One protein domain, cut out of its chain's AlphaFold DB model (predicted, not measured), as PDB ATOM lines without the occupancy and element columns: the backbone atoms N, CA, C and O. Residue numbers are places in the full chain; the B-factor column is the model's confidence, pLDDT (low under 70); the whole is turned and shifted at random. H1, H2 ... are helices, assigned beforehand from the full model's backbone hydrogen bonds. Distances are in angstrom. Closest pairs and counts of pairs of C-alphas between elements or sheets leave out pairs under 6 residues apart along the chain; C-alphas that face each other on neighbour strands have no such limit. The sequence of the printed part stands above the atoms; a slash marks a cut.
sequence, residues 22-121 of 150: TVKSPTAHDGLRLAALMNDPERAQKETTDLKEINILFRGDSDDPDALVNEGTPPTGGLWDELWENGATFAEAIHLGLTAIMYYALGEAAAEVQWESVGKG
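This is residues 22 to 121 of the 150 residues of an uncharacterized protein of Corynebacterium urealyticum (UniProt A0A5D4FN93). A long helix, H5, runs through the core; H1 and H2 cross one side of it, near each other, and H6 folds back along its other side as a helical hairpin. The short H4 sits by the first part of H5, H3 packs on H2 on the side away from H5, and residues 40 to 46 stick out. The printed part has 100 residues, with six named helices in the order H1 H2 H3 H4 H5 H6 and no named strand, and its class is all helix. It is compact, with a radius of gyration of the C-alphas of 13.1 A, and rounded, spanning 31 by 29 by 26 A.

Find C-alpha 90 at (108.837, 24.521, 58.331); from there H5, residues 90 to 106, runs 23.8 A to C-alpha 106 at (113.244, 3.162, 48.859). Just after it comes H6, residues 108 to 115, 10.1 A long. Go back to C-alpha 28 at (116.259, -2.095, 60.870), where H1, residues 28 to 38, begins its 15.5 A. H2, residues 47 to 58, is 16.7 A long. The short helices are H3, residues 65 to 69, at 6.5 A, and H4, residues 79 to 85, at 10.0 A.

Begin at H5, the hub, which touches three helices. With residues 94 to 101 alone it touches H2, about perpendicular at 83 degrees; the closest C-alphas, of Ile 54 and Gly 97, are 4.9 A apart. With residues 101 to 106 alone it touches H1, about perpendicular at 76 degrees; look at the closest C-alphas, of Ala 35 and Ala 105, 4.2 A apart. H6 forms a hairpin with H5, opposite ways at a shallow tilt of 21 degrees; their closest C-alphas, of Tyr 103 and Ala 111, are 4.7 A apart. H1 and H2 are near each other. Residues 48 to 52 of H2 alone touch H3, where the closest C-alphas, of Lys 52 and Pro 65, are 5.8 A apart. H4 is close to H5 but not clearly touching, with the closest C-alphas, of Leu 83 and Ala 93, 6.9 A apart. H4 is also close to H2 but not clearly touching, with the closest C-alphas, of Phe 58 and Leu 79, 4.9 A apart. Among the pairs that stay apart are H1 and H4, and H2 and H6. In H1, H2, H3, H4, H5 and H6 every O i to N i+4 pair is within hydrogen-bond range.

The two C-alphas farthest apart, of Pro 41 and Glu 85, are 35.9 A from each other. The printed part has no cut, and no link is long; those from H4 to H5 and from H5 to H6 are tight. Look in the B-factor column for the model's confidence: the mean pLDDT of the printed part is 79.2, and residues 41 to 48, 63 to 72 and 118 to 121 are under 70.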
ATOM      1  N   THR A  22     122.266  16.092  59.570       92.19
ATOM      2  CA  THR A  22     122.447  14.639  59.532       92.19
ATOM      3  C   THR A  22     121.229  13.964  60.147       92.19
ATOM      4  O   THR A  22     121.043  14.001  61.360       92.19
ATOM      5  N   VAL A  23     120.428  13.298  59.321       90.12
ATOM      6  CA  VAL A  23     119.371  12.404  59.793       90.12
ATOM      7  C   VAL A  23     120.004  11.053  60.090       90.12
ATOM      8  O   VAL A  23     120.639  10.444  59.229       90.12
ATOM      9  N   LYS A  24     119.876  10.596  61.335       89.50
ATOM     10  CA  LYS A  24     120.460   9.323  61.760       89.50
ATOM     11  C   LYS A  24     119.702   8.150  61.168       89.50
ATOM     12  O   LYS A  24     118.473   8.169  61.129       89.50
ATOM     13  N   SER A  25     120.439   7.097  60.821       84.50
ATOM     14  CA  SER A  25     119.821   5.848  60.394       84.50
ATOM     15  C   SER A  25     118.805   5.368  61.431       84.50
ATOM     16  O   SER A  25     119.151   5.236  62.614       84.50
ATOM     17  N   PRO A  26     117.572   5.053  61.009       83.06
ATOM     18  CA  PRO A  26     116.616   4.385  61.866       83.06
ATOM     19  C   PRO A  26     117.070   2.942  62.135       83.06
ATOM     20  O   PRO A  26     118.003   2.423  61.508       83.06
ATOM     21  N   THR A  27     116.418   2.275  63.089       80.19
ATOM     22  CA  THR A  27     116.665   0.846  63.324       80.19
ATOM     23  C   THR A  27     116.201   0.016  62.120       80.19
ATOM     24  O   THR A  27     115.350   0.452  61.350       80.19
ATOM     25  N   ALA A  28     116.704  -1.214  61.960       73.44
ATOM     26  CA  ALA A  28     116.259  -2.095  60.870       73.44
ATOM     27  C   ALA A  28     114.741  -2.367  60.903       73.44
ATOM     28  O   ALA A  28     114.107  -2.498  59.858       73.44
ATOM     29  N   HIS A  29     114.155  -2.423  62.103       72.19
ATOM     30  CA  HIS A  29     112.714  -2.563  62.290       72.19
ATOM     31  C   HIS A  29     111.958  -1.329  61.780       72.19
ATOM     32  O   HIS A  29     110.974  -1.467  61.058       72.19
ATOM     33  N   ASP A  30     112.456  -0.133  62.091       75.75
ATOM     34  CA  ASP A  30     111.878   1.124  61.619       75.75
ATOM     35  C   ASP A  30     112.056   1.314  60.109       75.75
ATOM     36  O   ASP A  30     111.128   1.753  59.443       75.75
ATOM     37  N   GLY A  31     113.193   0.906  59.537       74.50
ATOM     38  CA  GLY A  31     113.396   0.897  58.085       74.50
ATOM     39  C   GLY A  31     112.396  -0.012  57.363       74.50
ATOM     40  O   GLY A  31     111.775   0.403  56.386       74.50
ATOM     41  N   LEU A  32     112.151  -1.224  57.886       74.06
ATOM     42  CA  LEU A  32     111.102  -2.107  57.356       74.06
ATOM     43  C   LEU A  32     109.706  -1.490  57.491       74.06
ATOM     44  O   LEU A  32     108.875  -1.644  56.600       74.06
ATOM     45  N   ARG A  33     109.447  -0.802  58.606       78.75
ATOM     46  CA  ARG A  33     108.180  -0.110  58.858       78.75
ATOM     47  C   ARG A  33     107.957   1.020  57.852       78.75
ATOM     48  O   ARG A  33     106.870   1.092  57.289       78.75
ATOM     49  N   LEU A  34     108.973   1.836  57.569       80.44
ATOM     50  CA  LEU A  34     108.927   2.887  56.545       80.44
ATOM     51  C   LEU A  34     108.710   2.299  55.143       80.44
ATOM     52  O   LEU A  34     107.839   2.758  54.407       80.44
ATOM     53  N   ALA A  35     109.424   1.225  54.795       76.62
ATOM     54  CA  ALA A  35     109.223   0.526  53.526       76.62
ATOM     55  C   ALA A  35     107.803  -0.051  53.397       76.62
ATOM     56  O   ALA A  35     107.197   0.018  52.327       76.62
ATOM     57  N   ALA A  36     107.242  -0.599  54.477       76.12
ATOM     58  CA  ALA A  36     105.867  -1.087  54.491       76.12
ATOM     59  C   ALA A  36     104.848   0.051  54.314       76.12
ATOM     60  O   ALA A  36     103.888  -0.124  53.570       76.12
ATOM     61  N   LEU A  37     105.075   1.215  54.939       75.44
ATOM     62  CA  LEU A  37     104.214   2.395  54.787       75.44
ATOM     63  C   LEU A  37     104.159   2.882  53.334       75.44
ATOM     64  O   LEU A  37     103.071   3.124  52.823       75.44
ATOM     65  N   MET A  38     105.300   2.944  52.642       75.75
ATOM     66  CA  MET A  38     105.357   3.379  51.238       75.75
ATOM     67  C   MET A  38     104.667   2.415  50.263       75.75
ATOM     68  O   MET A  38     104.280   2.815  49.167       75.75
ATOM     69  N   ASN A  39     104.511   1.148  50.651       73.94
ATOM     70  CA  ASN A  39     103.838   0.127  49.849       73.94
ATOM     71  C   ASN A  39     102.357  -0.068  50.233       73.94
ATOM     72  O   ASN A  39     101.679  -0.882  49.604       73.94
ATOM     73  N   ASP A  40     101.852   0.655  51.240       73.88
ATOM     74  CA  ASP A  40     100.456   0.600  51.686       73.88
ATOM     75  C   ASP A  40      99.653   1.803  51.139       73.88
ATOM     76  O   ASP A  40      99.756   2.922  51.658       73.88
ATOM     77  N   PRO A  41      98.815   1.598  50.105       64.38
ATOM     78  CA  PRO A  41      98.094   2.680  49.440       64.38
ATOM     79  C   PRO A  41      97.028   3.359  50.316       64.38
ATOM     80  O   PRO A  41      96.674   4.504  50.039       64.38
ATOM     81  N   GLU A  42      96.515   2.706  51.366       67.75
ATOM     82  CA  GLU A  42      95.514   3.308  52.264       67.75
ATOM     83  C   GLU A  42      96.151   4.195  53.344       67.75
ATOM     84  O   GLU A  42      95.503   5.099  53.884       67.75
ATOM     85  N   ARG A  43      97.428   3.956  53.673       61.41
ATOM     86  CA  ARG A  43      98.160   4.724  54.691       61.41
ATOM     87  C   ARG A  43      98.904   5.930  54.135       61.41
ATOM     88  O   ARG A  43      98.967   6.936  54.838       61.41
ATOM     89  N   ALA A  44      99.359   5.875  52.882       56.88
ATOM     90  CA  ALA A  44     100.027   6.990  52.197       56.88
ATOM     91  C   ALA A  44      99.154   8.258  52.042       56.88
ATOM     92  O   ALA A  44      99.655   9.321  51.701       56.88
ATOM     93  N   GLN A  45      97.840   8.170  52.282       54.47
ATOM     94  CA  GLN A  45      96.897   9.290  52.129       54.47
ATOM     95  C   GLN A  45      96.702  10.141  53.394       54.47
ATOM     96  O   GLN A  45      95.864  11.041  53.392       54.47
ATOM     97  N   LYS A  46      97.422   9.865  54.487       61.97
ATOM     98  CA  LYS A  46      97.244  10.586  55.758       61.97
ATOM     99  C   LYS A  46      98.481  11.419  56.091       61.97
ATOM    100  O   LYS A  46      99.445  10.862  56.602       61.97
ATOM    101  N   GLU A  47      98.402  12.740  55.907       57.28
ATOM    102  CA  GLU A  47      99.472  13.713  56.228       57.28
ATOM    103  C   GLU A  47      99.975  13.609  57.682       57.28
ATOM    104  O   GLU A  47     101.160  13.771  57.964       57.28
ATOM    105  N   THR A  48      99.090  13.250  58.617       60.12
ATOM    106  CA  THR A  48      99.434  12.995  60.025       60.12
ATOM    107  C   THR A  48     100.424  11.834  60.199       60.12
ATOM    108  O   THR A  48     101.167  11.797  61.178       60.12
ATOM    109  N   THR A  49     100.447  10.874  59.267       72.69
ATOM    110  CA  THR A  49     101.402   9.758  59.283       72.69
ATOM    111  C   THR A  49     102.800  10.262  58.956       72.69
ATOM    112  O   THR A  49     103.723   9.980  59.709       72.69
ATOM    113  N   ASP A  50     102.949  11.066  57.904       79.44
ATOM    114  CA  ASP A  50     104.257  11.537  57.448       79.44
ATOM    115  C   ASP A  50     104.921  12.422  58.500       79.44
ATOM    116  O   ASP A  50     106.062  12.177  58.876       79.44
ATOM    117  N   LEU A  51     104.189  13.390  59.063       82.00
ATOM    118  CA  LEU A  51     104.735  14.259  60.107       82.00
ATOM    119  C   LEU A  51     105.178  13.472  61.347       82.00
ATOM    120  O   LEU A  51     106.209  13.780  61.947       82.00
ATOM    121  N   LYS A  52     104.438  12.419  61.708       84.31
ATOM    122  CA  LYS A  52     104.820  11.518  62.795       84.31
ATOM    123  C   LYS A  52     106.106  10.757  62.470       84.31
ATOM    124  O   LYS A  52     106.981  10.658  63.327       84.31
ATOM    125  N   GLU A  53     106.235  10.230  61.256       85.69
ATOM    126  CA  GLU A  53     107.450   9.528  60.828       85.69
ATOM    127  C   GLU A  53     108.665  10.454  60.785       85.69
ATOM    128  O   GLU A  53     109.738  10.085  61.266       85.69
ATOM    129  N   ILE A  54     108.488  11.679  60.286       89.44
ATOM    130  CA  ILE A  54     109.521  12.718  60.306       89.44
ATOM    131  C   ILE A  54     109.937  13.002  61.745       89.44
ATOM    132  O   ILE A  54     111.127  13.019  62.046       89.44
ATOM    133  N   ASN A  55     108.971  13.159  62.651       89.50
ATOM    134  CA  ASN A  55     109.265  13.429  64.049       89.50
ATOM    135  C   ASN A  55     110.068  12.296  64.710       89.50
ATOM    136  O   ASN A  55     111.031  12.563  65.427       89.50
ATOM    137  N   ILE A  56     109.742  11.035  64.407       88.12
ATOM    138  CA  ILE A  56     110.511   9.870  64.872       88.12
ATOM    139  C   ILE A  56     111.939   9.896  64.307       88.12
ATOM    140  O   ILE A  56     112.901   9.705  65.054       88.12
ATOM    141  N   LEU A  57     112.095  10.150  63.004       89.94
ATOM    142  CA  LEU A  57     113.406  10.224  62.346       89.94
ATOM    143  C   LEU A  57     114.269  11.360  62.900       89.94
ATOM    144  O   LEU A  57     115.480  11.203  63.059       89.94
ATOM    145  N   PHE A  58     113.646  12.488  63.228       93.12
ATOM    146  CA  PHE A  58     114.314  13.656  63.795       93.12
ATOM    147  C   PHE A  58     114.554  13.520  65.297       93.12
ATOM    148  O   PHE A  58     115.261  14.348  65.864       93.12
ATOM    149  N   ARG A  59     114.043  12.452  65.927       91.12
ATOM    150  CA  ARG A  59     114.092  12.223  67.377       91.12
ATOM    151  C   ARG A  59     113.467  13.383  68.159       91.12
ATOM    152  O   ARG A  59     114.027  13.804  69.166       91.12
ATOM    153  N   GLY A  60     112.345  13.901  67.660       89.31
ATOM    154  CA  GLY A  60     111.580  14.941  68.342       89.31
ATOM    155  C   GLY A  60     110.932  14.430  69.627       89.31
ATOM    156  O   GLY A  60     110.702  13.232  69.789       89.31
ATOM    157  N   ASP A  61     110.611  15.353  70.528       86.62
ATOM    158  CA  ASP A  61     110.199  15.038  71.903       86.62
ATOM    159  C   ASP A  61     108.721  14.620  72.031       86.62
ATOM    160  O   ASP A  61     108.314  14.060  73.051       86.62
ATOM    161  N   SER A  62     107.892  14.902  71.019       78.81
ATOM    162  CA  SER A  62     106.457  14.590  71.050       78.81
ATOM    163  C   SER A  62     106.141  13.215  70.463       78.81
ATOM    164  O   SER A  62     106.330  12.983  69.273       78.81
ATOM    165  N   ASP A  63     105.528  12.341  71.256       68.94
ATOM    166  CA  ASP A  63     104.924  11.096  70.756       68.94
ATOM    167  C   ASP A  63     103.468  11.280  70.279       68.94
ATOM    168  O   ASP A  63     102.871  10.356  69.712       68.94
ATOM    169  N   ASP A  64     102.883  12.460  70.517       69.62
ATOM    170  CA  ASP A  64     101.495  12.779  70.186       69.62
ATOM    171  C   ASP A  64     101.387  13.376  68.766       69.62
ATOM    172  O   ASP A  64     101.850  14.499  68.534       69.62
ATOM    173  N   PRO A  65     100.779  12.656  67.803       62.72
ATOM    174  CA  PRO A  65     100.607  13.146  66.441       62.72
ATOM    175  C   PRO A  65      99.645  14.335  66.343       62.72
ATOM    176  O   PRO A  65      99.826  15.175  65.465       62.72
ATOM    177  N   ASP A  66      98.660  14.446  67.238       66.00
ATOM    178  CA  ASP A  66      97.723  15.571  67.223       66.00
ATOM    179  C   ASP A  66      98.415  16.844  67.731       66.00
ATOM    180  O   ASP A  66      98.162  17.940  67.232       66.00
ATOM    181  N   ALA A  67      99.367  16.713  68.661       67.12
ATOM    182  CA  ALA A  67     100.214  17.822  69.100       67.12
ATOM    183  C   ALA A  67     101.141  18.345  67.988       67.12
ATOM    184  O   ALA A  67     101.406  19.542  67.948       67.12
ATOM    185  N   LEU A  68     101.591  17.478  67.070       67.12
ATOM    186  CA  LEU A  68     102.433  17.868  65.930       67.12
ATOM    187  C   LEU A  68     101.656  18.634  64.848       67.12
ATOM    188  O   LEU A  68     102.228  19.478  64.165       67.12
ATOM    189  N   VAL A  69     100.364  18.330  64.682       60.91
ATOM    190  CA  VAL A  69      99.492  18.935  63.658       60.91
ATOM    191  C   VAL A  69      98.745  20.167  64.187       60.91
ATOM    192  O   VAL A  69      98.247  20.967  63.397       60.91
ATOM    193  N   ASN A  70      98.677  20.363  65.509       61.19
ATOM    194  CA  ASN A  70      98.026  21.531  66.098       61.19
ATOM    195  C   ASN A  70      98.742  22.830  65.688       61.19
ATOM    196  O   ASN A  70      99.809  23.175  66.197       61.19
ATOM    197  N   GLU A  71      98.098  23.544  64.760       55.38
ATOM    198  CA  GLU A  71      98.502  24.812  64.152       55.38
ATOM    199  C   GLU A  71      98.887  25.853  65.216       55.38
ATOM    200  O   GLU A  71      98.056  26.608  65.719       55.38
ATOM    201  N   GLY A  72     100.163  25.902  65.591       58.09
ATOM    202  CA  GLY A  72     100.667  26.965  66.458       58.09
ATOM    203  C   GLY A  72     101.893  26.612  67.281       58.09
ATOM    204  O   GLY A  72     102.597  27.531  67.695       58.09
ATOM    205  N   THR A  73     102.183  25.325  67.492       70.81
ATOM    206  CA  THR A  73     103.413  24.918  68.184       70.81
ATOM    207  C   THR A  73     104.317  24.171  67.212       70.81
ATOM    208  O   THR A  73     103.941  23.087  66.769       70.81
ATOM    209  N   PRO A  74     105.482  24.727  66.832       76.44
ATOM    210  CA  PRO A  74     106.434  23.986  66.020       76.44
ATOM    211  C   PRO A  74     106.907  22.735  66.783       76.44
ATOM    212  O   PRO A  74     107.058  22.799  68.008       76.44
ATOM    213  N   PRO A  75     107.157  21.608  66.092       85.88
ATOM    214  CA  PRO A  75     107.801  20.449  66.699       85.88
ATOM    215  C   PRO A  75     109.138  20.837  67.339       85.88
ATOM    216  O   PRO A  75     109.827  21.730  66.847       85.88
ATOM    217  N   THR A  76     109.503  20.170  68.429       87.75
ATOM    218  CA  THR A  76     110.724  20.447  69.205       87.75
ATOM    219  C   THR A  76     111.472  19.153  69.504       87.75
ATOM    220  O   THR A  76     110.902  18.059  69.401       87.75
ATOM    221  N   GLY A  77     112.747  19.284  69.859       89.38
ATOM    222  CA  GLY A  77     113.625  18.172  70.199       89.38
ATOM    223  C   GLY A  77     114.379  17.601  68.999       89.38
ATOM    224  O   GLY A  77     113.921  17.624  67.851       89.38
ATOM    225  N   GLY A  78     115.564  17.060  69.277       91.62
ATOM    226  CA  GLY A  78     116.419  16.431  68.276       91.62
ATOM    227  C   GLY A  78     116.773  17.379  67.126       91.62
ATOM    228  O   GLY A  78     117.192  18.512  67.348       91.62
ATOM    229  N   LEU A  79     116.603  16.915  65.886       93.19
ATOM    230  CA  LEU A  79     116.972  17.685  64.694       93.19
ATOM    231  C   LEU A  79     116.070  18.910  64.466       93.19
ATOM    232  O   LEU A  79     116.473  19.834  63.759       93.19
ATOM    233  N   TRP A  80     114.869  18.942  65.055       92.62
ATOM    234  CA  TRP A  80     113.984  20.103  64.951       92.62
ATOM    235  C   TRP A  80     114.623  21.353  65.547       92.62
ATOM    236  O   TRP A  80     114.606  22.402  64.909       92.62
ATOM    237  N   ASP A  81     115.245  21.234  66.720       93.38
ATOM    238  CA  ASP A  81     115.864  22.375  67.396       93.38
ATOM    239  C   ASP A  81     117.037  22.927  66.572       93.38
ATOM    240  O   ASP A  81     117.114  24.133  66.346       93.38
ATOM    241  N   GLU A  82     117.883  22.047  66.020       93.69
ATOM    242  CA  GLU A  82     118.991  22.443  65.137       93.69
ATOM    243  C   GLU A  82     118.497  23.175  63.877       93.69
ATOM    244  O   GLU A  82     119.124  24.130  63.415       93.69
ATOM    245  N   LEU A  83     117.377  22.737  63.298       91.44
ATOM    246  CA  LEU A  83     116.768  23.383  62.133       91.44
ATOM    247  C   LEU A  83     116.261  24.788  62.483       91.44
ATOM    248  O   LEU A  83     116.543  25.743  61.756       91.44
ATOM    249  N   TRP A  84     115.551  24.932  63.603       92.12
ATOM    250  CA  TRP A  84     115.003  26.218  64.036       92.12
ATOM    251  C   TRP A  84     116.086  27.212  64.453       92.12
ATOM    252  O   TRP A  84     116.002  28.385  64.088       92.12
ATOM    253  N   GLU A  85     117.125  26.755  65.153       93.56
ATOM    254  CA  GLU A  85     118.272  27.583  65.543       93.56
ATOM    255  C   GLU A  85     119.013  28.162  64.331       93.56
ATOM    256  O   GLU A  85     119.473  29.306  64.367       93.56
ATOM    257  N   ASN A  86     119.074  27.407  63.233       91.12
ATOM    258  CA  ASN A  86     119.701  27.827  61.980       91.12
ATOM    259  C   ASN A  86     118.731  28.548  61.022       91.12
ATOM    260  O   ASN A  86     119.100  28.871  59.891       91.12
ATOM    261  N   GLY A  87     117.498  28.825  61.459       89.19
ATOM    262  CA  GLY A  87     116.514  29.594  60.696       89.19
ATOM    263  C   GLY A  87     115.867  28.840  59.533       89.19
ATOM    264  O   GLY A  87     115.340  29.487  58.627       89.19
ATOM    265  N   ALA A  88     115.891  27.503  59.542       88.31
ATOM    266  CA  ALA A  88     115.159  26.712  58.562       88.31
ATOM    267  C   ALA A  88     113.649  26.972  58.689       88.31
ATOM    268  O   ALA A  88     113.094  27.108  59.780       88.31
ATOM    269  N   THR A  89     112.963  27.028  57.555       89.50
ATOM    270  CA  THR A  89     111.506  27.123  57.506       89.50
ATOM    271  C   THR A  89     110.862  25.763  57.752       89.50
ATOM    272  O   THR A  89     111.455  24.711  57.503       89.50
ATOM    273  N   PHE A  90     109.596  25.764  58.178       85.25
ATOM    274  CA  PHE A  90     108.837  24.521  58.331       85.25
ATOM    275  C   PHE A  90     108.792  23.709  57.030       85.25
ATOM    276  O   PHE A  90     108.992  22.500  57.054       85.25
ATOM    277  N   ALA A  91     108.623  24.372  55.883       86.06
ATOM    278  CA  ALA A  91     108.621  23.711  54.583       86.06
ATOM    279  C   ALA A  91     109.954  23.004  54.277       86.06
ATOM    280  O   ALA A  91     109.946  21.876  53.792       86.06
ATOM    281  N   GLU A  92     111.091  23.628  54.592       88.75
ATOM    282  CA  GLU A  92     112.415  23.015  54.416       88.75
ATOM    283  C   GLU A  92     112.618  21.815  55.347       88.75
ATOM    284  O   GLU A  92     113.133  20.781  54.919       88.75
ATOM    285  N   ALA A  93     112.165  21.918  56.598       89.12
ATOM    286  CA  ALA A  93     112.238  20.828  57.563       89.12
ATOM    287  C   ALA A  93     111.374  19.623  57.147       89.12
ATOM    288  O   ALA A  93     111.833  18.480  57.193       89.12
ATOM    289  N   ILE A  94     110.148  19.867  56.669       88.38
ATOM    290  CA  ILE A  94     109.278  18.814  56.126       88.38
ATOM    291  C   ILE A  94     109.894  18.191  54.881       88.38
ATOM    292  O   ILE A  94     109.902  16.969  54.745       88.38
ATOM    293  N   HIS A  95     110.463  19.004  53.993       88.56
ATOM    294  CA  HIS A  95     111.117  18.502  52.794       88.56
ATOM    295  C   HIS A  95     112.298  17.581  53.115       88.56
ATOM    296  O   HIS A  95     112.432  16.503  52.528       88.56
ATOM    297  N   LEU A  96     113.119  17.965  54.095       90.50
ATOM    298  CA  LEU A  96     114.187  17.121  54.621       90.50
ATOM    299  C   LEU A  96     113.644  15.801  55.175       90.50
ATOM    300  O   LEU A  96     114.174  14.736  54.867       90.50
ATOM    301  N   GLY A  97     112.574  15.872  55.967       90.50
ATOM    302  CA  GLY A  97     111.943  14.707  56.574       90.50
ATOM    303  C   GLY A  97     111.381  13.724  55.546       90.50
ATOM    304  O   GLY A  97     111.667  12.531  55.612       90.50
ATOM    305  N   LEU A  98     110.643  14.219  54.551       88.25
ATOM    306  CA  LEU A  98     110.121  13.400  53.451       88.25
ATOM    307  C   LEU A  98     111.251  12.775  52.630       88.25
ATOM    308  O   LEU A  98     111.186  11.600  52.268       88.25
ATOM    309  N   THR A  99     112.322  13.530  52.383       89.38
ATOM    310  CA  THR A  99     113.519  13.008  51.710       89.38
ATOM    311  C   THR A  99     114.157  11.877  52.523       89.38
ATOM    312  O   THR A  99     114.518  10.850  51.953       89.38
ATOM    313  N   ALA A 100     114.218  12.004  53.852       90.25
ATOM    314  CA  ALA A 100     114.716  10.950  54.733       90.25
ATOM    315  C   ALA A 100     113.842   9.690  54.704       90.25
ATOM    316  O   ALA A 100     114.376   8.583  54.627       90.25
ATOM    317  N   ILE A 101     112.515   9.836  54.705       88.12
ATOM    318  CA  ILE A 101     111.595   8.700  54.550       88.12
ATOM    319  C   ILE A 101     111.894   7.963  53.241       88.12
ATOM    320  O   ILE A 101     112.080   6.748  53.256       88.12
ATOM    321  N   MET A 102     112.014   8.688  52.126       85.31
ATOM    322  CA  MET A 102     112.331   8.107  50.816       85.31
ATOM    323  C   MET A 102     113.696   7.411  50.813       85.31
ATOM    324  O   MET A 102     113.809   6.289  50.313       85.31
ATOM    325  N   TYR A 103     114.708   8.028  51.426       87.31
ATOM    326  CA  TYR A 103     116.063   7.485  51.521       87.31
ATOM    327  C   TYR A 103     116.079   6.143  52.252       87.31
ATOM    328  O   TYR A 103     116.661   5.173  51.766       87.31
ATOM    329  N   TYR A 104     115.385   6.058  53.387       85.94
ATOM    330  CA  TYR A 104     115.361   4.853  54.212       85.94
ATOM    331  C   TYR A 104     114.362   3.790  53.751       85.94
ATOM    332  O   TYR A 104     114.580   2.608  54.013       85.94
ATOM    333  N   ALA A 105     113.284   4.178  53.066       83.81
ATOM    334  CA  ALA A 105     112.264   3.250  52.584       83.81
ATOM    335  C   ALA A 105     112.592   2.661  51.205       83.81
ATOM    336  O   ALA A 105     112.352   1.477  50.970       83.81
ATOM    337  N   LEU A 106     113.099   3.489  50.285       81.06
ATOM    338  CA  LEU A 106     113.244   3.162  48.859       81.06
ATOM    339  C   LEU A 106     114.686   3.297  48.345       81.06
ATOM    340  O   LEU A 106     114.991   2.802  47.259       81.06
ATOM    341  N   GLY A 107     115.573   3.920  49.122       81.75
ATOM    342  CA  GLY A 107     116.985   4.102  48.797       81.75
ATOM    343  C   GLY A 107     117.328   5.489  48.245       81.75
ATOM    344  O   GLY A 107     116.463   6.312  47.942       81.75
ATOM    345  N   GLU A 108     118.631   5.727  48.090       83.19
ATOM    346  CA  GLU A 108     119.228   7.021  47.727       83.19
ATOM    347  C   GLU A 108     118.658   7.617  46.432       83.19
ATOM    348  O   GLU A 108     118.236   8.767  46.425       83.19
ATOM    349  N   ALA A 109     118.529   6.824  45.364       80.06
ATOM    350  CA  ALA A 109     118.031   7.321  44.078       80.06
ATOM    351  C   ALA A 109     116.597   7.884  44.154       80.06
ATOM    352  O   ALA A 109     116.258   8.836  43.455       80.06
ATOM    353  N   ALA A 110     115.736   7.308  45.000       80.00
ATOM    354  CA  ALA A 110     114.381   7.818  45.203       80.00
ATOM    355  C   ALA A 110     114.388   9.111  46.035       80.00
ATOM    356  O   ALA A 110     113.604  10.024  45.770       80.00
ATOM    357  N   ALA A 111     115.291   9.198  47.014       83.00
ATOM    358  CA  ALA A 111     115.488  10.391  47.823       83.00
ATOM    359  C   ALA A 111     116.036  11.564  47.009       83.00
ATOM    360  O   ALA A 111     115.556  12.674  47.186       83.00
ATOM    361  N   GLU A 112     116.972  11.339  46.086       83.25
ATOM    362  CA  GLU A 112     117.485  12.389  45.192       83.25
ATOM    363  C   GLU A 112     116.363  12.991  44.337       83.25
ATOM    364  O   GLU A 112     116.221  14.211  44.264       83.25
ATOM    365  N   VAL A 113     115.497  12.148  43.765       84.56
ATOM    366  CA  VAL A 113     114.334  12.610  42.987       84.56
ATOM    367  C   VAL A 113     113.385  13.448  43.845       84.56
ATOM    368  O   VAL A 113     112.888  14.480  43.388       84.56
ATOM    369  N   GLN A 114     113.140  13.030  45.092       82.25
ATOM    370  CA  GLN A 114     112.357  13.821  46.040       82.25
ATOM    371  C   GLN A 114     113.068  15.140  46.354       82.25
ATOM    372  O   GLN A 114     112.443  16.193  46.274       82.25
ATOM    373  N   TRP A 115     114.367  15.106  46.653       85.12
ATOM    374  CA  TRP A 115     115.171  16.274  47.000       85.12
ATOM    375  C   TRP A 115     115.130  17.344  45.904       85.12
ATOM    376  O   TRP A 115     114.910  18.518  46.197       85.12
ATOM    377  N   GLU A 116     115.235  16.932  44.641       84.62
ATOM    378  CA  GLU A 116     115.166  17.800  43.460       84.62
ATOM    379  C   GLU A 116     113.744  18.273  43.102       84.62
ATOM    380  O   GLU A 116     113.571  19.133  42.234       84.62
ATOM    381  N   SER A 117     112.700  17.735  43.742       76.25
ATOM    382  CA  SER A 117     111.309  18.111  43.446       76.25
ATOM    383  C   SER A 117     110.916  19.496  43.987       76.25
ATOM    384  O   SER A 117     109.914  20.073  43.536       76.25
ATOM    385  N   VAL A 118     111.717  20.077  44.893       62.91
ATOM    386  CA  VAL A 118     111.499  21.435  45.420       62.91
ATOM    387  C   VAL A 118     111.530  22.438  44.276       62.91
ATOM    388  O   VAL A 118     112.494  22.532  43.524       62.91
ATOM    389  N   GLY A 119     110.449  23.206  44.150       47.81
ATOM    390  CA  GLY A 119     110.303  24.242  43.127       47.81
ATOM    391  C   GLY A 119     109.367  23.886  41.969       47.81
ATOM    392  O   GLY A 119     109.023  24.780  41.202       47.81
ATOM    393  N   LYS A 120     108.876  22.639  41.853       44.94
ATOM    394  CA  LYS A 120     107.830  22.295  40.862       44.94
ATOM    395  C   LYS A 120     106.389  22.424  41.375       44.94
ATOM    396  O   LYS A 120     105.467  22.334  40.571       44.94
ATOM    397  N   GLY A 121     106.186  22.682  42.671       40.66
ATOM    398  CA  GLY A 121     104.841  22.877  43.239       40.66
ATOM    399  C   GLY A 121     104.747  23.571  44.605       40.66
ATOM    400  O   GLY A 121     103.647  23.715  45.120       40.66
TER     401      GLY A 121